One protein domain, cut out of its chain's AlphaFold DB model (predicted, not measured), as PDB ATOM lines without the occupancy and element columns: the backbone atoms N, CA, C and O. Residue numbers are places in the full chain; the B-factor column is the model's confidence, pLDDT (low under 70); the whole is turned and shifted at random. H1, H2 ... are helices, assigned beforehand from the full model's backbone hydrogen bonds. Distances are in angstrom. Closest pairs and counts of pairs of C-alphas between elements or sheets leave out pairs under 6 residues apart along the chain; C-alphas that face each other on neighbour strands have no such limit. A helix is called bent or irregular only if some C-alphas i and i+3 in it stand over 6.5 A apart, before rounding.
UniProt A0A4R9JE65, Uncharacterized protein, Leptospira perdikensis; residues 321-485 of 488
ATOM      1  N   SER A 321      -4.927   8.961 -96.456       89.62
ATOM      2  CA  SER A 321      -5.993   9.972 -96.520       89.62
ATOM      3  C   SER A 321      -6.968   9.926 -95.335       89.62
ATOM      4  O   SER A 321      -7.631  10.923 -95.052       89.62
ATOM      5  N   PHE A 322      -7.036   8.808 -94.594       93.25
ATOM      6  CA  PHE A 322      -7.954   8.666 -93.461       93.25
ATOM      7  C   PHE A 322      -7.684   9.698 -92.356       93.25
ATOM      8  O   PHE A 322      -6.627   9.685 -91.714       93.25
ATOM      9  N   SER A 323      -8.654  10.577 -92.113       93.12
ATOM     10  CA  SER A 323      -8.499  11.774 -91.279       93.12
ATOM     11  C   SER A 323      -9.254  11.698 -89.944       93.12
ATOM     12  O   SER A 323     -10.173  10.899 -89.747       93.12
ATOM     13  N   VAL A 324      -8.897  12.592 -89.010       93.31
ATOM     14  CA  VAL A 324      -9.598  12.733 -87.720       93.31
ATOM     15  C   VAL A 324     -11.078  13.064 -87.938       93.31
ATOM     16  O   VAL A 324     -11.928  12.547 -87.215       93.31
ATOM     17  N   LYS A 325     -11.393  13.907 -88.931       93.00
ATOM     18  CA  LYS A 325     -12.766  14.325 -89.244       93.00
ATOM     19  C   LYS A 325     -13.639  13.123 -89.608       93.00
ATOM     20  O   LYS A 325     -14.667  12.916 -88.971       93.00
ATOM     21  N   GLU A 326     -13.200  12.306 -90.564       94.00
ATOM     22  CA  GLU A 326     -13.936  11.108 -90.993       94.00
ATOM     23  C   GLU A 326     -14.174  10.145 -89.827       94.00
ATOM     24  O   GLU A 326     -15.275   9.626 -89.645       94.00
ATOM     25  N   PHE A 327     -13.161   9.947 -88.978       94.88
ATOM     26  CA  PHE A 327     -13.314   9.140 -87.773       94.88
ATOM     27  C   PHE A 327     -14.375   9.712 -86.824       94.88
ATOM     28  O   PHE A 327     -15.194   8.960 -86.296       94.88
ATOM     29  N   MET A 328     -14.388  11.025 -86.591       93.56
ATOM     30  CA  MET A 328     -15.370  11.667 -85.711       93.56
ATOM     31  C   MET A 328     -16.791  11.578 -86.273       93.56
ATOM     32  O   MET A 328     -17.711  11.279 -85.509       93.56
ATOM     33  N   ASP A 329     -16.961  11.758 -87.583       93.75
ATOM     34  CA  ASP A 329     -18.245  11.624 -88.282       93.75
ATOM     35  C   ASP A 329     -18.778  10.179 -88.167       93.75
ATOM     36  O   ASP A 329     -19.940   9.947 -87.804       93.75
ATOM     37  N   LEU A 330     -17.898   9.186 -88.347       94.62
ATOM     38  CA  LEU A 330     -18.204   7.768 -88.142       94.62
ATOM     39  C   LEU A 330     -18.615   7.487 -86.689       94.62
ATOM     40  O   LEU A 330     -19.608   6.802 -86.432       94.62
ATOM     41  N   VAL A 331     -17.899   8.042 -85.709       92.56
ATOM     42  CA  VAL A 331     -18.245   7.899 -84.286       92.56
ATOM     43  C   VAL A 331     -19.579   8.562 -83.952       92.56
ATOM     44  O   VAL A 331     -20.358   7.990 -83.181       92.56
ATOM     45  N   GLY A 332     -19.856   9.735 -84.521       93.06
ATOM     46  CA  GLY A 332     -21.129  10.434 -84.381       93.06
ATOM     47  C   GLY A 332     -22.289   9.584 -84.892       93.06
ATOM     48  O   GLY A 332     -23.260   9.372 -84.165       93.06
ATOM     49  N   THR A 333     -22.134   8.999 -86.080       94.19
ATOM     50  CA  THR A 333     -23.120   8.093 -86.686       94.19
ATOM     51  C   THR A 333     -23.383   6.863 -85.811       94.19
ATOM     52  O   THR A 333     -24.534   6.583 -85.468       94.19
ATOM     53  N   ILE A 334     -22.329   6.173 -85.351       93.06
ATOM     54  CA  ILE A 334     -22.460   5.017 -84.444       93.06
ATOM     55  C   ILE A 334     -23.196   5.412 -83.160       93.06
ATOM     56  O   ILE A 334     -24.116   4.719 -82.725       93.06
ATOM     57  N   THR A 335     -22.803   6.534 -82.553       92.06
ATOM     58  CA  THR A 335     -23.411   7.024 -81.309       92.06
ATOM     59  C   THR A 335     -24.884   7.384 -81.523       92.06
ATOM     60  O   THR A 335     -25.714   7.121 -80.653       92.06
ATOM     61  N   GLY A 336     -25.235   7.923 -82.694       94.12
ATOM     62  CA  GLY A 336     -26.610   8.215 -83.091       94.12
ATOM     63  C   GLY A 336     -27.497   6.970 -83.118       94.12
ATOM     64  O   GLY A 336     -28.563   6.972 -82.501       94.12
ATOM     65  N   TYR A 337     -27.040   5.888 -83.756       94.44
ATOM     66  CA  TYR A 337     -27.760   4.607 -83.756       94.44
ATOM     67  C   TYR A 337     -27.880   4.006 -82.352       94.44
ATOM     68  O   TYR A 337     -28.957   3.551 -81.965       94.44
ATOM     69  N   GLN A 338     -26.803   4.055 -81.560       90.25
ATOM     70  CA  GLN A 338     -26.798   3.558 -80.179       90.25
ATOM     71  C   GLN A 338     -27.787   4.316 -79.289       90.25
ATOM     72  O   GLN A 338     -28.542   3.697 -78.544       90.25
ATOM     73  N   THR A 339     -27.826   5.646 -79.397       94.00
ATOM     74  CA  THR A 339     -28.724   6.496 -78.597       94.00
ATOM     75  C   THR A 339     -30.192   6.259 -78.954       94.00
ATOM     76  O   THR A 339     -31.055   6.314 -78.084       94.00
ATOM     77  N   LYS A 340     -30.480   5.957 -80.227       93.56
ATOM     78  CA  LYS A 340     -31.826   5.621 -80.719       93.56
ATOM     79  C   LYS A 340     -32.215   4.152 -80.500       93.56
ATOM     80  O   LYS A 340     -33.338   3.787 -80.833       93.56
ATOM     81  N   ALA A 341     -31.310   3.320 -79.975       93.38
ATOM     82  CA  ALA A 341     -31.461   1.864 -79.877       93.38
ATOM     83  C   ALA A 341     -31.846   1.181 -81.212       93.38
ATOM     84  O   ALA A 341     -32.475   0.124 -81.224       93.38
ATOM     85  N   ASP A 342     -31.452   1.768 -82.348       93.50
ATOM     86  CA  ASP A 342     -31.811   1.292 -83.687       93.50
ATOM     87  C   ASP A 342     -30.775   0.291 -84.217       93.50
ATOM     88  O   ASP A 342     -29.849   0.619 -84.967       93.50
ATOM     89  N   GLN A 343     -30.921  -0.965 -83.792       92.31
ATOM     90  CA  GLN A 343     -30.021  -2.047 -84.188       92.31
ATOM     91  C   GLN A 343     -30.169  -2.425 -85.671       92.31
ATOM     92  O   GLN A 343     -29.188  -2.816 -86.304       92.31
ATOM     93  N   VAL A 344     -31.375  -2.306 -86.236       93.94
ATOM     94  CA  VAL A 344     -31.645  -2.672 -87.634       93.94
ATOM     95  C   VAL A 344     -31.028  -1.640 -88.575       93.94
ATOM     96  O   VAL A 344     -30.324  -2.019 -89.512       93.94
ATOM     97  N   GLY A 345     -31.214  -0.350 -88.288       93.44
ATOM     98  CA  GLY A 345     -30.587   0.741 -89.028       93.44
ATOM     99  C   GLY A 345     -29.065   0.664 -88.987       93.44
ATOM    100  O   GLY A 345     -28.428   0.763 -90.033       93.44
ATOM    101  N   TYR A 346     -28.479   0.365 -87.822       93.25
ATOM    102  CA  TYR A 346     -27.032   0.161 -87.693       93.25
ATOM    103  C   TYR A 346     -26.505  -0.968 -88.592       93.25
ATOM    104  O   TYR A 346     -25.489  -0.802 -89.262       93.25
ATOM    105  N   GLN A 347     -27.198  -2.111 -88.644       93.44
ATOM    106  CA  GLN A 347     -26.798  -3.243 -89.492       93.44
ATOM    107  C   GLN A 347     -26.956  -2.952 -90.989       93.44
ATOM    108  O   GLN A 347     -26.181  -3.463 -91.796       93.44
ATOM    109  N   ASN A 348     -27.956  -2.155 -91.372       93.62
ATOM    110  CA  ASN A 348     -28.133  -1.725 -92.758       93.62
ATOM    111  C   ASN A 348     -27.053  -0.715 -93.168       93.62
ATOM    112  O   ASN A 348     -26.456  -0.875 -94.228       93.62
ATOM    113  N   TRP A 349     -26.745   0.256 -92.304       95.00
ATOM    114  CA  TRP A 349     -25.648   1.204 -92.508       95.00
ATOM    115  C   TRP A 349     -24.306   0.481 -92.643       95.00
ATOM    116  O   TRP A 349     -23.613   0.667 -93.637       95.00
ATOM    117  N   LEU A 350     -23.994  -0.439 -91.722       93.25
ATOM    118  CA  LEU A 350     -22.781  -1.258 -91.784       93.25
ATOM    119  C   LEU A 350     -22.637  -2.030 -93.096       93.25
ATOM    120  O   LEU A 350     -21.516  -2.216 -93.557       93.25
ATOM    121  N   ARG A 351     -23.735  -2.509 -93.693       91.75
ATOM    122  CA  ARG A 351     -23.683  -3.243 -94.965       91.75
ATOM    123  C   ARG A 351     -23.268  -2.354 -96.136       91.75
ATOM    124  O   ARG A 351     -22.542  -2.853 -96.993       91.75
ATOM    125  N   GLY A 352     -23.680  -1.085 -96.130       90.56
ATOM    126  CA  GLY A 352     -23.372  -0.099 -97.172       90.56
ATOM    127  C   GLY A 352     -21.962   0.495 -97.112       90.56
ATOM    128  O   GLY A 352     -21.566   1.172 -98.049       90.56
ATOM    129  N   LEU A 353     -21.202   0.237 -96.043       92.44
ATOM    130  CA  LEU A 353     -19.823   0.711 -95.905       92.44
ATOM    131  C   LEU A 353     -18.828  -0.106 -96.742       92.44
ATOM    132  O   LEU A 353     -19.016  -1.311 -96.963       92.44
ATOM    133  N   SER A 354     -17.721   0.532 -97.116       91.31
ATOM    134  CA  SER A 354     -16.555  -0.128 -97.717       91.31
ATOM    135  C   SER A 354     -15.902  -1.137 -96.756       91.31
ATOM    136  O   SER A 354     -16.141  -1.118 -95.542       91.31
ATOM    137  N   GLU A 355     -15.067  -2.042 -97.275       90.38
ATOM    138  CA  GLU A 355     -14.325  -3.001 -96.437       90.38
ATOM    139  C   GLU A 355     -13.385  -2.290 -95.454       90.38
ATOM    140  O   GLU A 355     -13.347  -2.644 -94.271       90.38
ATOM    141  N   PHE A 356     -12.729  -1.218 -95.907       92.31
ATOM    142  CA  PHE A 356     -11.899  -0.352 -95.073       92.31
ATOM    143  C   PHE A 356     -12.688   0.235 -93.892       92.31
ATOM    144  O   PHE A 356     -12.284   0.107 -92.736       92.31
ATOM    145  N   GLU A 357     -13.855   0.829 -94.141       92.69
ATOM    146  CA  GLU A 357     -14.681   1.427 -93.084       92.69
ATOM    147  C   GLU A 357     -15.254   0.375 -92.127       92.69
ATOM    148  O   GLU A 357     -15.274   0.583 -90.911       92.69
ATOM    149  N   LYS A 358     -15.666  -0.791 -92.642       92.25
ATOM    150  CA  LYS A 358     -16.070  -1.937 -91.810       92.25
ATOM    151  C   LYS A 358     -14.933  -2.363 -90.880       92.25
ATOM    152  O   LYS A 358     -15.172  -2.594 -89.687       92.25
ATOM    153  N   ALA A 359     -13.701  -2.414 -91.390       92.81
ATOM    154  CA  ALA A 359     -12.518  -2.694 -90.588       92.81
ATOM    155  C   ALA A 359     -12.281  -1.602 -89.537       92.81
ATOM    156  O   ALA A 359     -12.070  -1.940 -88.373       92.81
ATOM    157  N   VAL A 360     -12.418  -0.316 -89.881       94.69
ATOM    158  CA  VAL A 360     -12.319   0.802 -88.922       94.69
ATOM    159  C   VAL A 360     -13.334   0.656 -87.784       94.69
ATOM    160  O   VAL A 360     -12.962   0.768 -86.615       94.69
ATOM    161  N   VAL A 361     -14.606   0.358 -88.080       93.69
ATOM    162  CA  VAL A 361     -15.651   0.177 -87.051       93.69
ATOM    163  C   VAL A 361     -15.340  -1.015 -86.139       93.69
ATOM    164  O   VAL A 361     -15.450  -0.917 -84.909       93.69
ATOM    165  N   SER A 362     -14.933  -2.142 -86.731       91.69
ATOM    166  CA  SER A 362     -14.554  -3.359 -86.007       91.69
ATOM    167  C   SER A 362     -13.340  -3.121 -85.101       91.69
ATOM    168  O   SER A 362     -13.409  -3.330 -83.886       91.69
ATOM    169  N   LEU A 363     -12.251  -2.593 -85.666       94.38
ATOM    170  CA  LEU A 363     -10.997  -2.300 -84.974       94.38
ATOM    171  C   LEU A 363     -11.184  -1.272 -83.868       94.38
ATOM    172  O   LEU A 363     -10.664  -1.457 -82.770       94.38
ATOM    173  N   ARG A 364     -11.992  -0.235 -84.097       93.56
ATOM    174  CA  ARG A 364     -12.344   0.741 -83.062       93.56
ATOM    175  C   ARG A 364     -12.957   0.075 -81.839       93.56
ATOM    176  O   ARG A 364     -12.621   0.437 -80.715       93.56
ATOM    177  N   THR A 365     -13.849  -0.889 -82.040       91.00
ATOM    178  CA  THR A 365     -14.485  -1.606 -80.929       91.00
ATOM    179  C   THR A 365     -13.442  -2.354 -80.097       91.00
ATOM    180  O   THR A 365     -13.518  -2.342 -78.871       91.00
ATOM    181  N   GLN A 366     -12.427  -2.930 -80.742       92.75
ATOM    182  CA  GLN A 366     -11.316  -3.600 -80.065       92.75
ATOM    183  C   GLN A 366     -10.371  -2.613 -79.371       92.75
ATOM    184  O   GLN A 366     -10.009  -2.833 -78.222       92.75
ATOM    185  N   VAL A 367     -10.050  -1.474 -79.993       92.69
ATOM    186  CA  VAL A 367      -9.267  -0.407 -79.344       92.69
ATOM    187  C   VAL A 367      -9.972   0.097 -78.079       92.69
ATOM    188  O   VAL A 367      -9.331   0.315 -77.056       92.69
ATOM    189  N   LEU A 368     -11.300   0.239 -78.101       89.81
ATOM    190  CA  LEU A 368     -12.065   0.632 -76.913       89.81
ATOM    191  C   LEU A 368     -12.035  -0.427 -75.802       89.81
ATOM    192  O   LEU A 368     -12.057  -0.059 -74.629       89.81
ATOM    193  N   LYS A 369     -11.993  -1.718 -76.148       91.50
ATOM    194  CA  LYS A 369     -11.811  -2.811 -75.180       91.50
ATOM    195  C   LYS A 369     -10.415  -2.785 -74.566       91.50
ATOM    196  O   LYS A 369     -10.285  -2.808 -73.346       91.50
ATOM    197  N   GLU A 370      -9.388  -2.632 -75.395       90.38
ATOM    198  CA  GLU A 370      -8.000  -2.486 -74.946       90.38
ATOM    199  C   GLU A 370      -7.851  -1.289 -73.986       90.38
ATOM    200  O   GLU A 370      -7.238  -1.415 -72.930       90.38
ATOM    201  N   GLN A 371      -8.501  -0.152 -74.273       86.44
ATOM    202  CA  GLN A 371      -8.531   1.014 -73.375       86.44
ATOM    203  C   GLN A 371      -9.215   0.751 -72.026       86.44
ATOM    204  O   GLN A 371      -8.936   1.448 -71.051       86.44
ATOM    205  N   LYS A 372     -10.101  -0.245 -71.953       89.00
ATOM    206  CA  LYS A 372     -10.738  -0.706 -70.711       89.00
ATOM    207  C   LYS A 372      -9.922  -1.782 -69.985       89.00
ATOM    208  O   LYS A 372     -10.406  -2.330 -68.999       89.00
ATOM    209  N   ASN A 373      -8.691  -2.052 -70.430       88.69
ATOM    210  CA  ASN A 373      -7.832  -3.145 -69.967       88.69
ATOM    211  C   ASN A 373      -8.432  -4.543 -70.202       88.69
ATOM    212  O   ASN A 373      -8.112  -5.487 -69.481       88.69
ATOM    213  N   GLU A 374      -9.302  -4.693 -71.204       90.62
ATOM    214  CA  GLU A 374      -9.768  -6.007 -71.650       90.62
ATOM    215  C   GLU A 374      -8.750  -6.616 -72.633       90.62
ATOM    216  O   GLU A 374      -8.191  -5.891 -73.465       90.62
ATOM    217  N   PRO A 375      -8.492  -7.937 -72.576       87.25
ATOM    218  CA  PRO A 375      -7.541  -8.581 -73.475       87.25
ATOM    219  C   PRO A 375      -8.059  -8.575 -74.919       87.25
ATOM    220  O   PRO A 375      -9.187  -8.991 -75.191       87.25
ATOM    221  N   VAL A 376      -7.208  -8.145 -75.853       90.56
ATOM    222  CA  VAL A 376      -7.483  -8.146 -77.298       90.56
ATOM    223  C   VAL A 376      -6.401  -8.949 -78.012       90.56
ATOM    224  O   VAL A 376      -5.222  -8.601 -77.954       90.56
ATOM    225  N   ASP A 377      -6.798 -10.013 -78.711       91.25
ATOM    226  CA  ASP A 377      -5.894 -10.773 -79.578       91.25
ATOM    227  C   ASP A 377      -5.828 -10.134 -80.971       91.25
ATOM    228  O   ASP A 377      -6.585 -10.470 -81.885       91.25
ATOM    229  N   TRP A 378      -4.903  -9.186 -81.123       90.88
ATOM    230  CA  TRP A 378      -4.663  -8.493 -82.387       90.88
ATOM    231  C   TRP A 378      -4.228  -9.437 -83.513       90.88
ATOM    232  O   TRP A 378      -4.603  -9.226 -84.662       90.88
ATOM    233  N   ASN A 379      -3.475 -10.498 -83.206       90.50
ATOM    234  CA  ASN A 379      -2.951 -11.407 -84.226       90.50
ATOM    235  C   ASN A 379      -4.064 -12.238 -84.860       90.50
ATOM    236  O   ASN A 379      -4.155 -12.294 -86.087       90.50
ATOM    237  N   SER A 380      -4.927 -12.838 -84.034       90.94
ATOM    238  CA  SER A 380      -6.091 -13.580 -84.524       90.94
ATOM    239  C   SER A 380      -7.061 -12.661 -85.270       90.94
ATOM    240  O   SER A 380      -7.574 -13.022 -86.330       90.94
ATOM    241  N   LEU A 381      -7.261 -11.437 -84.773       90.12
ATOM    242  CA  LEU A 381      -8.162 -10.475 -85.394       90.12
ATOM    243  C   LEU A 381      -7.672 -10.008 -86.773       90.12
ATOM    244  O   LEU A 381      -8.468  -9.955 -87.709       90.12
ATOM    245  N   PHE A 382      -6.375  -9.720 -86.923       92.81
ATOM    246  CA  PHE A 382      -5.793  -9.370 -88.220       92.81
ATOM    247  C   PHE A 382      -5.844 -10.540 -89.200       92.81
ATOM    248  O   PHE A 382      -6.253 -10.343 -90.336       92.81
ATOM    249  N   GLN A 383      -5.528 -11.763 -88.761       89.69
ATOM    250  CA  GLN A 383      -5.663 -12.952 -89.612       89.69
ATOM    251  C   GLN A 383      -7.110 -13.164 -90.070       89.69
ATOM    252  O   GLN A 383      -7.358 -13.418 -91.246       89.69
ATOM    253  N   MET A 384      -8.078 -13.013 -89.161       89.50
ATOM    254  CA  MET A 384      -9.494 -13.148 -89.490       89.50
ATOM    255  C   MET A 384      -9.947 -12.085 -90.496       89.50
ATOM    256  O   MET A 384     -10.691 -12.417 -91.417       89.50
ATOM    257  N   MET A 385      -9.542 -10.825 -90.328       90.12
ATOM    258  CA  MET A 385      -9.951  -9.760 -91.246       90.12
ATOM    259  C   MET A 385      -9.257  -9.885 -92.597       90.12
ATOM    260  O   MET A 385      -9.962  -9.962 -93.590       90.12
ATOM    261  N   SER A 386      -7.938 -10.083 -92.647       89.12
ATOM    262  CA  SER A 386      -7.227 -10.316 -93.915       89.12
ATOM    263  C   SER A 386      -7.687 -11.577 -94.659       89.12
ATOM    264  O   SER A 386      -7.500 -11.674 -95.861       89.12
ATOM    265  N   SER A 387      -8.312 -12.554 -93.986       88.81
ATOM    266  CA  SER A 387      -8.932 -13.707 -94.668       88.81
ATOM    267  C   SER A 387     -10.297 -13.411 -95.303       88.81
ATOM    268  O   SER A 387     -10.779 -14.200 -96.112       88.81
ATOM    269  N   LYS A 388     -10.951 -12.315 -94.897       85.19
ATOM    270  CA  LYS A 388     -12.318 -11.935 -95.291       85.19
ATOM    271  C   LYS A 388     -12.379 -10.653 -96.123       85.19
ATOM    272  O   LYS A 388     -13.459 -10.348 -96.615       85.19
ATOM    273  N   SER A 389     -11.273  -9.922 -96.223       85.94
ATOM    274  CA  SER A 389     -11.141  -8.656 -96.944       85.94
ATOM    275  C   SER A 389      -9.853  -8.633 -97.754       85.94
ATOM    276  O   SER A 389      -8.918  -9.371 -97.444       85.94
ATOM    277  N   ASP A 390      -9.767  -7.718 -98.707       85.69
ATOM    278  CA  ASP A 390      -8.540  -7.394 -99.447       85.69
ATOM    279  C   ASP A 390      -7.476  -6.649 -98.605       85.69
ATOM    280  O   ASP A 390      -6.339  -6.471 -99.039       85.69
ATOM    281  N   LEU A 391      -7.817  -6.252 -97.373       88.88
ATOM    282  CA  LEU A 391      -6.934  -5.502 -96.480       88.88
ATOM    283  C   LEU A 391      -5.712  -6.314 -96.014       88.88
ATOM    284  O   LEU A 391      -5.816  -7.306 -95.274       88.88
ATOM    285  N   SER A 392      -4.528  -5.811 -96.362       89.25
ATOM    286  CA  SER A 392      -3.251  -6.339 -95.888       89.25
ATOM    287  C   SER A 392      -3.064  -6.122 -94.381       89.25
ATOM    288  O   SER A 392      -3.646  -5.229 -93.755       89.25
ATOM    289  N   ARG A 393      -2.215  -6.950 -93.761       89.19
ATOM    290  CA  ARG A 393      -1.913  -6.845 -92.326       89.19
ATOM    291  C   ARG A 393      -1.328  -5.477 -91.964       89.19
ATOM    292  O   ARG A 393      -1.661  -4.950 -90.904       89.19
ATOM    293  N   ASP A 394      -0.499  -4.909 -92.834       89.62
ATOM    294  CA  ASP A 394       0.146  -3.616 -92.603       89.62
ATOM    295  C   ASP A 394      -0.876  -2.475 -92.607       89.62
ATOM    296  O   ASP A 394      -0.853  -1.630 -91.708       89.62
ATOM    297  N   VAL A 395      -1.859  -2.521 -93.516       91.38
ATOM    298  CA  VAL A 395      -2.995  -1.590 -93.511       91.38
ATOM    299  C   VAL A 395      -3.779  -1.706 -92.203       91.38
ATOM    300  O   VAL A 395      -4.036  -0.696 -91.554       91.38
ATOM    301  N   LEU A 396      -4.110  -2.920 -91.748       92.94
ATOM    302  CA  LEU A 396      -4.857  -3.120 -90.497       92.94
ATOM    303  C   LEU A 396      -4.101  -2.593 -89.264       92.94
ATOM    304  O   LEU A 396      -4.706  -1.972 -88.385       92.94
ATOM    305  N   VAL A 397      -2.784  -2.802 -89.203       93.06
ATOM    306  CA  VAL A 397      -1.922  -2.240 -88.149       93.06
ATOM    307  C   VAL A 397      -1.929  -0.710 -88.210       93.06
ATOM    308  O   VAL A 397      -2.085  -0.052 -87.176       93.06
ATOM    309  N   GLY A 398      -1.829  -0.140 -89.410       92.25
ATOM    310  CA  GLY A 398      -1.914   1.298 -89.637       92.25
ATOM    311  C   GLY A 398      -3.261   1.894 -89.218       92.25
ATOM    312  O   GLY A 398      -3.291   2.915 -88.525       92.25
ATOM    313  N   ILE A 399      -4.373   1.219 -89.533       94.31
ATOM    314  CA  ILE A 399      -5.718   1.610 -89.087       94.31
ATOM    315  C   ILE A 399      -5.769   1.643 -87.556       94.31
ATOM    316  O   ILE A 399      -6.235   2.627 -86.983       94.31
ATOM    317  N   VAL A 400      -5.260   0.614 -86.867       94.44
ATOM    318  CA  VAL A 400      -5.223   0.593 -85.392       94.44
ATOM    319  C   VAL A 400      -4.428   1.770 -84.839       94.44
ATOM    320  O   VAL A 400      -4.898   2.431 -83.910       94.44
ATOM    321  N   LYS A 401      -3.251   2.061 -85.410       93.62
ATOM    322  CA  LYS A 401      -2.423   3.204 -85.002       93.62
ATOM    323  C   LYS A 401      -3.198   4.519 -85.139       93.62
ATOM    324  O   LYS A 401      -3.311   5.263 -84.163       93.62
ATOM    325  N   LYS A 402      -3.812   4.767 -86.305       93.81
ATOM    326  CA  LYS A 402      -4.638   5.961 -86.543       93.81
ATOM    327  C   LYS A 402      -5.832   6.036 -85.592       93.81
ATOM    328  O   LYS A 402      -6.043   7.075 -84.976       93.81
ATOM    329  N   ILE A 403      -6.564   4.943 -85.380       95.12
ATOM    330  CA  ILE A 403      -7.700   4.908 -84.445       95.12
ATOM    331  C   ILE A 403      -7.261   5.255 -83.019       95.12
ATOM    332  O   ILE A 403      -7.938   6.040 -82.357       95.12
ATOM    333  N   LYS A 404      -6.141   4.704 -82.527       93.62
ATOM    334  CA  LYS A 404      -5.617   5.028 -81.187       93.62
ATOM    335  C   LYS A 404      -5.339   6.527 -81.054       93.62
ATOM    336  O   LYS A 404      -5.785   7.153 -80.092       93.62
ATOM    337  N   ASN A 405      -4.688   7.105 -82.057       93.56
ATOM    338  CA  ASN A 405      -4.401   8.534 -82.147       93.56
ATOM    339  C   ASN A 405      -5.671   9.398 -82.215       93.56
ATOM    340  O   ASN A 405      -5.822  10.357 -81.458       93.56
ATOM    341  N   PHE A 406      -6.634   9.041 -83.060       95.00
ATOM    342  CA  PHE A 406      -7.888   9.784 -83.203       95.00
ATOM    343  C   PHE A 406      -8.763   9.680 -81.952       95.00
ATOM    344  O   PHE A 406      -9.428  10.642 -81.562       95.00
ATOM    345  N   GLN A 407      -8.703   8.548 -81.253       92.44
ATOM    346  CA  GLN A 407      -9.367   8.370 -79.970       92.44
ATOM    347  C   GLN A 407      -8.763   9.278 -78.886       92.44
ATOM    348  O   GLN A 407      -9.508   9.783 -78.049       92.44
ATOM    349  N   ILE A 408      -7.454   9.557 -78.916       92.50
ATOM    350  CA  ILE A 408      -6.829  10.561 -78.037       92.50
ATOM    351  C   ILE A 408      -7.390  11.956 -78.330       92.50
ATOM    352  O   ILE A 408      -7.752  12.673 -77.394       92.50
ATOM    353  N   VAL A 409      -7.528  12.333 -79.607       93.81
ATOM    354  CA  VAL A 409      -8.143  13.617 -79.989       93.81
ATOM    355  C   VAL A 409      -9.583  13.693 -79.473       93.81
ATOM    356  O   VAL A 409      -9.952  14.671 -78.825       93.81
ATOM    357  N   LYS A 410     -10.375  12.627 -79.652       92.31
ATOM    358  CA  LYS A 410     -11.750  12.548 -79.132       92.31
ATOM    359  C   LYS A 410     -11.810  12.723 -77.619       92.31
ATOM    360  O   LYS A 410     -12.573  13.550 -77.134       92.31
ATOM    361  N   LEU A 411     -10.998  11.972 -76.876       91.44
ATOM    362  CA  LEU A 411     -10.949  12.064 -75.415       91.44
ATOM    363  C   LEU A 411     -10.544  13.466 -74.948       91.44
ATOM    364  O   LEU A 411     -11.050  13.952 -73.938       91.44
ATOM    365  N   THR A 412      -9.664  14.129 -75.695       93.31
ATOM    366  CA  THR A 412      -9.262  15.507 -75.411       93.31
ATOM    367  C   THR A 412     -10.425  16.469 -75.607       93.31
ATOM    368  O   THR A 412     -10.710  17.250 -74.704       93.31
ATOM    369  N   LEU A 413     -11.142  16.376 -76.730       93.69
ATOM    370  CA  LEU A 413     -12.326  17.195 -76.994       93.69
ATOM    371  C   LEU A 413     -13.426  16.954 -75.947       93.69
ATOM    372  O   LEU A 413     -13.991  17.911 -75.420       93.69
ATOM    373  N   ASP A 414     -13.675  15.698 -75.568       91.38
ATOM    374  CA  ASP A 414     -14.630  15.351 -74.509       91.38
ATOM    375  C   ASP A 414     -14.226  15.984 -73.163       91.38
ATOM    376  O   ASP A 414     -15.066  16.541 -72.448       91.38
ATOM    377  N   ARG A 415     -12.931  15.956 -72.825       91.75
ATOM    378  CA  ARG A 415     -12.394  16.599 -71.619       91.75
ATOM    379  C   ARG A 415     -12.503  18.121 -71.687       91.75
ATOM    380  O   ARG A 415     -12.862  18.737 -70.689       91.75
ATOM    381  N   MET A 416     -12.258  18.725 -72.846       92.75
ATOM    382  CA  MET A 416     -12.444  20.164 -73.046       92.75
ATOM    383  C   MET A 416     -13.896  20.573 -72.807       92.75
ATOM    384  O   MET A 416     -14.128  21.533 -72.083       92.75
ATOM    385  N   ILE A 417     -14.874  19.819 -73.324       91.69
ATOM    386  CA  ILE A 417     -16.298  20.068 -73.041       91.69
ATOM    387  C   ILE A 417     -16.561  20.046 -71.530       91.69
ATOM    388  O   ILE A 417     -17.302  20.887 -71.022       91.69
ATOM    389  N   GLN A 418     -15.985  19.085 -70.803       91.38
ATOM    390  CA  GLN A 418     -16.149  18.999 -69.350       91.38
ATOM    391  C   GLN A 418     -15.528  20.193 -68.619       91.38
ATOM    392  O   GLN A 418     -16.139  20.696 -67.681       91.38
ATOM    393  N   GLU A 419     -14.354  20.664 -69.045       90.81
ATOM    394  CA  GLU A 419     -13.732  21.863 -68.476       90.81
ATOM    395  C   GLU A 419     -14.530  23.128 -68.811       90.81
ATOM    396  O   GLU A 419     -14.779  23.942 -67.926       90.81
ATOM    397  N   PHE A 420     -15.030  23.260 -70.042       91.06
ATOM    398  CA  PHE A 420     -15.864  24.395 -70.433       91.06
ATOM    399  C   PHE A 420     -17.155  24.481 -69.614       91.06
ATOM    400  O   PHE A 420     -17.538  25.567 -69.182       91.06
ATOM    401  N   LYS A 421     -17.778  23.334 -69.313       89.38
ATOM    402  CA  LYS A 421     -18.983  23.245 -68.469       89.38
ATOM    403  C   LYS A 421     -18.787  23.741 -67.032       89.38
ATOM    404  O   LYS A 421     -19.788  23.968 -66.360       89.38
ATOM    405  N   LYS A 422     -17.547  23.895 -66.555       89.38
ATOM    406  CA  LYS A 422     -17.250  24.463 -65.227       89.38
ATOM    407  C   LYS A 422     -17.258  25.995 -65.216       89.38
ATOM    408  O   LYS A 422     -17.243  26.577 -64.136       89.38
ATOM    409  N   GLY A 423     -17.239  26.635 -66.386       84.00
ATOM    410  CA  GLY A 423     -17.286  28.088 -66.502       84.00
ATOM    411  C   GLY A 423     -18.678  28.666 -66.241       84.00
ATOM    412  O   GLY A 423     -19.651  27.944 -66.015       84.00
ATOM    413  N   ASN A 424     -18.777  29.994 -66.273       86.88
ATOM    414  CA  ASN A 424     -20.048  30.690 -66.080       86.88
ATOM    415  C   ASN A 424     -20.999  30.512 -67.300       86.88
ATOM    416  O   ASN A 424     -20.561  30.105 -68.381       86.88
ATOM    417  N   PRO A 425     -22.314  30.783 -67.164       87.38
ATOM    418  CA  PRO A 425     -23.274  30.587 -68.257       87.38
ATOM    419  C   PRO A 425     -22.963  31.394 -69.530       87.38
ATOM    420  O   PRO A 425     -23.179  30.895 -70.634       87.38
ATOM    421  N   GLU A 426     -22.415  32.602 -69.385       87.38
ATOM    422  CA  GLU A 426     -22.013  33.474 -70.500       87.38
ATOM    423  C   GLU A 426     -20.834  32.887 -71.287       87.38
ATOM    424  O   GLU A 426     -20.875  32.788 -72.515       87.38
ATOM    425  N   PHE A 427     -19.822  32.388 -70.578       88.12
ATOM    426  CA  PHE A 427     -18.704  31.653 -71.157       88.12
ATOM    427  C   PHE A 427     -19.194  30.421 -71.912       88.12
ATOM    428  O   PHE A 427     -18.777  30.177 -73.041       88.12
ATOM    429  N   MET A 428     -20.143  29.677 -71.343       89.94
ATOM    430  CA  MET A 428     -20.734  28.512 -72.001       89.94
ATOM    431  C   MET A 428     -21.463  28.859 -73.304       89.94
ATOM    432  O   MET A 428     -21.444  28.056 -74.241       89.94
ATOM    433  N   GLN A 429     -22.096  30.029 -73.400       89.19
ATOM    434  CA  GLN A 429     -22.706  30.486 -74.650       89.19
ATOM    435  C   GLN A 429     -21.641  30.783 -75.712       89.19
ATOM    436  O   GLN A 429     -21.785  30.347 -76.854       89.19
ATOM    437  N   MET A 430     -20.539  31.431 -75.330       87.56
ATOM    438  CA  MET A 430     -19.410  31.639 -76.238       87.56
ATOM    439  C   MET A 430     -18.741  30.337 -76.657       87.56
ATOM    440  O   MET A 430     -18.458  30.155 -77.838       87.56
ATOM    441  N   VAL A 431     -18.546  29.397 -75.729       91.88
ATOM    442  CA  VAL A 431     -18.021  28.066 -76.043       91.88
ATOM    443  C   VAL A 431     -18.905  27.385 -77.077       91.88
ATOM    444  O   VAL A 431     -18.370  26.857 -78.041       91.88
ATOM    445  N   LYS A 432     -20.237  27.425 -76.944       91.25
ATOM    446  CA  LYS A 432     -21.146  26.831 -77.942       91.25
ATOM    447  C   LYS A 432     -20.967  27.440 -79.336       91.25
ATOM    448  O   LYS A 432     -20.971  26.694 -80.309       91.25
ATOM    449  N   MET A 433     -20.776  28.756 -79.426       90.00
ATOM    450  CA  MET A 433     -20.537  29.454 -80.698       90.00
ATOM    451  C   MET A 433     -19.149  29.139 -81.277       90.00
ATOM    452  O   MET A 433     -18.998  28.984 -82.486       90.00
ATOM    453  N   ALA A 434     -18.135  29.014 -80.418       91.00
ATOM    454  CA  ALA A 434     -16.763  28.704 -80.803       91.00
ATOM    455  C   ALA A 434     -16.532  27.205 -81.070       91.00
ATOM    456  O   ALA A 434     -15.578  26.847 -81.758       91.00
ATOM    457  N   TRP A 435     -17.387  26.321 -80.547       93.88
ATOM    458  CA  TRP A 435     -17.180  24.871 -80.532       93.88
ATOM    459  C   TRP A 435     -16.928  24.256 -81.916       93.88
ATOM    460  O   TRP A 435     -15.955  23.512 -82.029       93.88
ATOM    461  N   PRO A 436     -17.683  24.592 -82.982       92.50
ATOM    462  CA  PRO A 436     -17.402  24.063 -84.318       92.50
ATOM    463  C   PRO A 436     -15.993  24.424 -84.811       92.50
ATOM    464  O   PRO A 436     -15.303  23.596 -85.403       92.50
ATOM    465  N   TYR A 437     -15.528  25.640 -84.507       92.62
ATOM    466  CA  TYR A 437     -14.187  26.108 -84.863       92.62
ATOM    467  C   TYR A 437     -13.105  25.429 -84.022       92.62
ATOM    468  O   TYR A 437     -12.051  25.079 -84.548       92.62
ATOM    469  N   ILE A 438     -13.376  25.192 -82.732       93.69
ATOM    470  CA  ILE A 438     -12.485  24.433 -81.847       93.69
ATOM    471  C   ILE A 438     -12.339  23.005 -82.378       93.69
ATOM    472  O   ILE A 438     -11.219  22.541 -82.557       93.69
ATOM    473  N   GLN A 439     -13.443  22.320 -82.687       93.25
ATOM    474  CA  GLN A 439     -13.398  20.969 -83.253       93.25
ATOM    475  C   GLN A 439     -12.595  20.933 -84.551       93.25
ATOM    476  O   GLN A 439     -11.691  20.109 -84.672       93.25
ATOM    477  N   LYS A 440     -12.867  21.868 -85.473       93.19
ATOM    478  CA  LYS A 440     -12.130  21.986 -86.734       93.19
ATOM    479  C   LYS A 440     -10.629  22.170 -86.499       93.19
ATOM    480  O   LYS A 440      -9.843  21.501 -87.151       93.19
ATOM    481  N   ALA A 441     -10.227  22.993 -85.526       93.94
ATOM    482  CA  ALA A 441      -8.815  23.171 -85.190       93.94
ATOM    483  C   ALA A 441      -8.139  21.857 -84.773       93.94
ATOM    484  O   ALA A 441      -7.031  21.579 -85.210       93.94
ATOM    485  N   PHE A 442      -8.807  21.024 -83.972       93.50
ATOM    486  CA  PHE A 442      -8.260  19.734 -83.536       93.50
ATOM    487  C   PHE A 442      -8.299  18.637 -84.613       93.50
ATOM    488  O   PHE A 442      -7.686  17.587 -84.416       93.50
ATOM    489  N   PHE A 443      -8.971  18.854 -85.747       93.38
ATOM    490  CA  PHE A 443      -8.927  17.922 -86.880       93.38
ATOM    491  C   PHE A 443      -7.624  18.017 -87.680       93.38
ATOM    492  O   PHE A 443      -7.286  17.062 -88.370       93.38
ATOM    493  N   GLU A 444      -6.863  19.100 -87.509       90.94
ATOM    494  CA  GLU A 444      -5.556  19.304 -88.148       90.94
ATOM    495  C   GLU A 444      -4.412  18.536 -87.453       90.94
ATOM    496  O   GLU A 444      -3.273  18.565 -87.906       90.94
ATOM    497  N   VAL A 445      -4.667  17.843 -86.335       89.12
ATOM    498  CA  VAL A 445      -3.650  17.023 -85.644       89.12
ATOM    499  C   VAL A 445      -3.179  15.891 -86.579       89.12
ATOM    500  O   VAL A 445      -4.027  15.151 -87.082       89.12
ATOM    501  N   PRO A 446      -1.855  15.690 -86.776       86.88
ATOM    502  CA  PRO A 446      -0.744  16.102 -85.902       86.88
ATOM    503  C   PRO A 446      -0.077  17.457 -86.200       86.88
ATOM    504  O   PRO A 446       0.942  17.763 -85.583       86.88
ATOM    505  N   ASN A 447      -0.619  18.304 -87.077       89.69
ATOM    506  CA  ASN A 447      -0.071  19.638 -87.339       89.69
ATOM    507  C   ASN A 447      -0.348  20.616 -86.179       89.69
ATOM    508  O   ASN A 447      -1.223  21.480 -86.242       89.69
ATOM    509  N   TYR A 448       0.410  20.491 -85.086       89.06
ATOM    510  CA  TYR A 448       0.224  21.309 -83.882       89.06
ATOM    511  C   TYR A 448       0.408  22.808 -84.129       89.06
ATOM    512  O   TYR A 448      -0.246  23.608 -83.461       89.06
ATOM    513  N   THR A 449       1.256  23.193 -85.084       89.31
ATOM    514  CA  THR A 449       1.449  24.595 -85.471       89.31
ATOM    515  C   THR A 449       0.153  25.175 -86.029       89.31
ATOM    516  O   THR A 449      -0.306  26.222 -85.573       89.31
ATOM    517  N   GLN A 450      -0.494  24.461 -86.950       91.06
ATOM    518  CA  GLN A 450      -1.777  24.871 -87.519       91.06
ATOM    519  C   GLN A 450      -2.890  24.875 -86.466       91.06
ATOM    520  O   GLN A 450      -3.649  25.843 -86.388       91.06
ATOM    521  N   VAL A 451      -2.941  23.858 -85.594       91.62
ATOM    522  CA  VAL A 451      -3.892  23.819 -84.468       91.62
ATOM    523  C   VAL A 451      -3.718  25.066 -83.590       91.62
ATOM    524  O   VAL A 451      -4.694  25.749 -83.286       91.62
ATOM    525  N   GLN A 452      -2.485  25.424 -83.215       91.25
ATOM    526  CA  GLN A 452      -2.205  26.615 -82.406       91.25
ATOM    527  C   GLN A 452      -2.621  27.914 -83.106       91.25
ATOM    528  O   GLN A 452      -3.199  28.787 -82.457       91.25
ATOM    529  N   THR A 453      -2.360  28.048 -84.408       92.62
ATOM    530  CA  THR A 453      -2.771  29.220 -85.195       92.62
ATOM    531  C   THR A 453      -4.290  29.370 -85.216       92.62
ATOM    532  O   THR A 453      -4.805  30.453 -84.931       92.62
ATOM    533  N   LEU A 454      -5.024  28.281 -85.457       92.25
ATOM    534  CA  LEU A 454      -6.487  28.290 -85.452       92.25
ATOM    535  C   LEU A 454      -7.048  28.626 -84.065       92.25
ATOM    536  O   LEU A 454      -7.948  29.458 -83.948       92.25
ATOM    537  N   LEU A 455      -6.479  28.060 -82.996       92.69
ATOM    538  CA  LEU A 455      -6.889  28.371 -81.623       92.69
ATOM    539  C   LEU A 455      -6.601  29.836 -81.250       92.69
ATOM    540  O   LEU A 455      -7.439  30.472 -80.611       92.69
ATOM    541  N   LYS A 456      -5.475  30.416 -81.692       91.31
ATOM    542  CA  LYS A 456      -5.196  31.859 -81.543       91.31
ATOM    543  C   LYS A 456      -6.219  32.718 -82.290       91.31
ATOM    544  O   LYS A 456      -6.660  33.728 -81.748       91.31
ATOM    545  N   GLY A 457      -6.639  32.296 -83.484       91.06
ATOM    546  CA  GLY A 457      -7.706  32.951 -84.248       91.06
ATOM    547  C   GLY A 457      -9.074  32.907 -83.558       91.06
ATOM    548  O   GLY A 457      -9.873  33.827 -83.704       91.06
ATOM    549  N   ILE A 458      -9.347  31.873 -82.756       91.06
ATOM    550  CA  ILE A 458     -10.549  31.821 -81.909       91.06
ATOM    551  C   ILE A 458     -10.403  32.793 -80.732       91.06
ATOM    552  O   ILE A 458     -11.325  33.556 -80.454       91.06
ATOM    553  N   LEU A 459      -9.237  32.818 -80.076       90.25
ATOM    554  CA  LEU A 459      -8.960  33.712 -78.945       90.25
ATOM    555  C   LEU A 459      -9.014  35.201 -79.316       90.25
ATOM    556  O   LEU A 459      -9.374  36.011 -78.467       90.25
ATOM    557  N   SER A 460      -8.670  35.578 -80.552       89.19
ATOM    558  CA  SER A 460      -8.730  36.978 -81.001       89.19
ATOM    559  C   SER A 460     -10.158  37.506 -81.153       89.19
ATOM    560  O   SER A 460     -10.368  38.714 -81.095       89.19
ATOM    561  N   ARG A 461     -11.145  36.615 -81.309       87.00
ATOM    562  CA  ARG A 461     -12.571  36.964 -81.387       87.00
ATOM    563  C   ARG A 461     -13.234  37.074 -80.011       87.00
ATOM    564  O   ARG A 461     -14.372  37.528 -79.925       87.00
ATOM    565  N   VAL A 462     -12.549  36.655 -78.944       88.44
ATOM    566  CA  VAL A 462     -13.044  36.756 -77.566       88.44
ATOM    567  C   VAL A 462     -12.666  38.129 -77.013       88.44
ATOM    568  O   VAL A 462     -11.486  38.435 -76.848       88.44
ATOM    569  N   THR A 463     -13.671  38.958 -76.737       85.62
ATOM    570  CA  THR A 463     -13.492  40.334 -76.248       85.62
ATOM    571  C   THR A 463     -13.228  40.404 -74.742       85.62
ATOM    572  O   THR A 463     -12.524  41.302 -74.288       85.62
ATOM    573  N   ASP A 464     -13.766  39.459 -73.967       87.75
ATOM    574  CA  ASP A 464     -13.573  39.382 -72.518       87.75
ATOM    575  C   ASP A 464     -12.231  38.710 -72.167       87.75
ATOM    576  O   ASP A 464     -11.961  37.556 -72.515       87.75
ATOM    577  N   GLU A 465     -11.380  39.432 -71.436       88.25
ATOM    578  CA  GLU A 465     -10.046  38.973 -71.041       88.25
ATOM    579  C   GLU A 465     -10.056  37.816 -70.021       88.25
ATOM    580  O   GLU A 465      -9.134  36.998 -70.010       88.25
ATOM    581  N   ASN A 466     -11.089  37.685 -69.184       87.94
ATOM    582  CA  ASN A 466     -11.233  36.539 -68.282       87.94
ATOM    583  C   ASN A 466     -11.601  35.279 -69.069       87.94
ATOM    584  O   ASN A 466     -10.962  34.239 -68.907       87.94
ATOM    585  N   HIS A 467     -12.555  35.385 -69.995       88.38
ATOM    586  CA  HIS A 467     -12.934  34.260 -70.857       88.38
ATOM    587  C   HIS A 467     -11.794  33.828 -71.773       88.38
ATOM    588  O   HIS A 467     -11.582  32.636 -71.987       88.38
ATOM    589  N   LYS A 468     -11.006  34.782 -72.271       90.12
ATOM    590  CA  LYS A 468      -9.802  34.509 -73.061       90.12
ATOM    591  C   LYS A 468      -8.740  33.752 -72.260       90.12
ATOM    592  O   LYS A 468      -8.128  32.825 -72.795       90.12
ATOM    593  N   LYS A 469      -8.549  34.077 -70.974       89.88
ATOM    594  CA  LYS A 469      -7.674  33.310 -70.066       89.88
ATOM    595  C   LYS A 469      -8.185  31.887 -69.851       89.88
ATOM    596  O   LYS A 469      -7.386  30.953 -69.912       89.88
ATOM    597  N   ASP A 470      -9.490  31.714 -69.660       89.69
ATOM    598  CA  ASP A 470     -10.099  30.392 -69.485       89.69
ATOM    599  C   ASP A 470      -9.957  29.527 -70.745       89.69
ATOM    600  O   ASP A 470      -9.497  28.384 -70.659       89.69
ATOM    601  N   PHE A 471     -10.245  30.080 -71.929       92.44
ATOM    602  CA  PHE A 471      -9.992  29.401 -73.204       92.44
ATOM    603  C   PHE A 471      -8.517  29.032 -73.364       92.44
ATOM    604  O   PHE A 471      -8.205  27.879 -73.653       92.44
ATOM    605  N   SER A 472      -7.603  29.980 -73.131       92.31
ATOM    606  CA  SER A 472      -6.160  29.758 -73.269       92.31
ATOM    607  C   SER A 472      -5.660  28.635 -72.355       92.31
ATOM    608  O   SER A 472      -4.926  27.745 -72.794       92.31
ATOM    609  N   LYS A 473      -6.120  28.604 -71.098       93.06
ATOM    610  CA  LYS A 473      -5.790  27.543 -70.140       93.06
ATOM    611  C   LYS A 473      -6.269  26.172 -70.623       93.06
ATOM    612  O   LYS A 473      -5.504  25.208 -70.573       93.06
ATOM    613  N   ILE A 474      -7.515  26.080 -71.095       93.31
ATOM    614  CA  ILE A 474      -8.103  24.817 -71.564       93.31
ATOM    615  C   ILE A 474      -7.414  24.346 -72.853       93.31
ATOM    616  O   ILE A 474      -7.054  23.173 -72.954       93.31
ATOM    617  N   PHE A 475      -7.158  25.250 -73.801       94.19
ATOM    618  CA  PHE A 475      -6.433  24.957 -75.041       94.19
ATOM    619  C   PHE A 475      -5.011  24.469 -74.779       94.19
ATOM    620  O   PHE A 475      -4.599  23.462 -75.349       94.19
ATOM    621  N   THR A 476      -4.289  25.117 -73.866       91.81
ATOM    622  CA  THR A 476      -2.931  24.704 -73.487       91.81
ATOM    623  C   THR A 476      -2.936  23.316 -72.847       91.81
ATOM    624  O   THR A 476      -2.136  22.459 -73.216       91.81
ATOM    625  N   MET A 477      -3.875  23.047 -71.931       92.50
ATOM    626  CA  MET A 477      -4.021  21.722 -71.319       92.50
ATOM    627  C   MET A 477      -4.315  20.641 -72.371       92.50
ATOM    628  O   MET A 477      -3.733  19.557 -72.319       92.50
ATOM    629  N   ALA A 478      -5.205  20.934 -73.320       92.38
ATOM    630  CA  ALA A 478      -5.588  20.021 -74.388       92.38
ATOM    631  C   ALA A 478      -4.423  19.719 -75.341       92.38
ATOM    632  O   ALA A 478      -4.145  18.552 -75.619       92.38
ATOM    633  N   LEU A 479      -3.707  20.753 -75.790       91.56
ATOM    634  CA  LEU A 479      -2.542  20.615 -76.666       91.56
ATOM    635  C   LEU A 479      -1.438  19.789 -76.009       91.56
ATOM    636  O   LEU A 479      -0.979  18.819 -76.608       91.56
ATOM    637  N   ASN A 480      -1.081  20.104 -74.762       90.44
ATOM    638  CA  ASN A 480      -0.055  19.366 -74.026       90.44
ATOM    639  C   ASN A 480      -0.435  17.889 -73.856       90.44
ATOM    640  O   ASN A 480       0.406  17.001 -73.993       90.44
ATOM    641  N   PHE A 481      -1.713  17.605 -73.585       90.75
ATOM    642  CA  PHE A 481      -2.183  16.232 -73.452       90.75
ATOM    643  C   PHE A 481      -2.065  15.458 -74.771       90.75
ATOM    644  O   PHE A 481      -1.502  14.363 -74.766       90.75
ATOM    645  N   ILE A 482      -2.526  16.023 -75.895       90.50
ATOM    646  CA  ILE A 482      -2.422  15.360 -77.205       90.50
ATOM    647  C   ILE A 482      -0.956  15.180 -77.598       90.50
ATOM    648  O   ILE A 482      -0.584  14.070 -77.960       90.50
ATOM    649  N   GLN A 483      -0.113  16.207 -77.470       88.25
ATOM    650  CA  GLN A 483       1.319  16.111 -77.782       88.25
ATOM    651  C   GLN A 483       2.026  15.019 -76.969       88.25
ATOM    652  O   GLN A 483       2.901  14.335 -77.486       88.25
ATOM    653  N   SER A 484       1.622  14.805 -75.713       88.25
ATOM    654  CA  SER A 484       2.219  13.767 -74.860       88.25
ATOM    655  C   SER A 484       1.769  12.334 -75.176       88.25
ATOM    656  O   SER A 484       2.396  11.378 -74.718       88.25
ATOM    657  N   LYS A 485       0.645  12.160 -75.883       85.31
ATOM    658  CA  LYS A 485      -0.011  10.854 -76.073       85.31
ATOM    659  C   LYS A 485      -0.088  10.405 -77.526       85.31
ATOM    660  O   LYS A 485      -0.150   9.201 -77.761       85.31
TER     661      LYS A 485
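What this domain is: This is residues 321 to 485 of the 488 residues of an uncharacterized protein of Leptospira perdikensis (UniProt A0A4R9JE65). A long helix, H5, runs as a spine through an elongated all-helix domain, with H3 and H4 packed on its first part and H8 folded back along its second part. H7 and the arm H6b complete a group of roughly aligned helices with H8 and the second part of H5, while H6a turns off steeply at the far end. The hairpin of H1 and H2 branches off near the middle of H5, and residues 339 to 344 at its turn stick out. The printed part has 165 residues, with eight named helices in the order H1 to H8 and no named strand. It is only just compact, close to loose, with a radius of gyration of the C-alphas of 18.3 A and spans of 58 by 34 by 29 A.

Where its parts are: H1 takes residues 324 to 339, 22.1 A long, from C-alpha 324 at (-9.598, 12.733, -87.720). H2 takes residues 343 to 352, H3 residues 355 to 371 over 24.1 A, and H4 residues 378 to 386. H5, residues 393 to 420, measures 40.6 A and starts at C-alpha 393 at (-1.913, -6.845, -92.326). H6, residues 425 to 443, was assigned as one helix by its hydrogen bonds but is bent: C-alphas 433 and 436 are 7.2 A apart, and its arms are H6a, residues 425 to 433, and H6b, residues 436 to 443. H7 takes residues 448 to 459, and H8 residues 465 to 485 over 30.3 A, ending at C-alpha 485 at (-0.011, 10.854, -76.073).

How they stand to each other: H5 is the hub, touching five helices. Its residues 403 to 410 touch H1, only just about perpendicular at 72 degrees, with the closest C-alphas, Val 324 and Phe 406, 5.7 A apart. H1 and H2 form a helical hairpin, with C-alphas 337 and 346 closest at 6.0 A. H3 touches H5 at a steep tilt of 59 degrees, closest at C-alphas 364 and 403, 6.4 A. H4 touches residues 393 to 396 of H5, closest at C-alphas 382 and 393, 6.2 A. H8 touches H5 at a shallow tilt of 24 degrees, opposite ways, closest at C-alphas 412 and 478, 5.9 A. H7 forms helical hairpins with H8 and with H6b, where C-alphas 441 and 451 are closest at 5.0 A. H6a only just touches H5, with 3 pairs of C-alphas within 8 A, closest at C-alphas 420 and 428, 6.6 A. In each helix and arm, every O i to N i+4 pair is within hydrogen-bond range.

The domain as a whole: The C-alphas farthest apart, Ser 387 and Glu 465, are 57.7 A apart. The printed part has no cut and no long link. The mean pLDDT of the printed part is 91.3, and no printed residue is under 70.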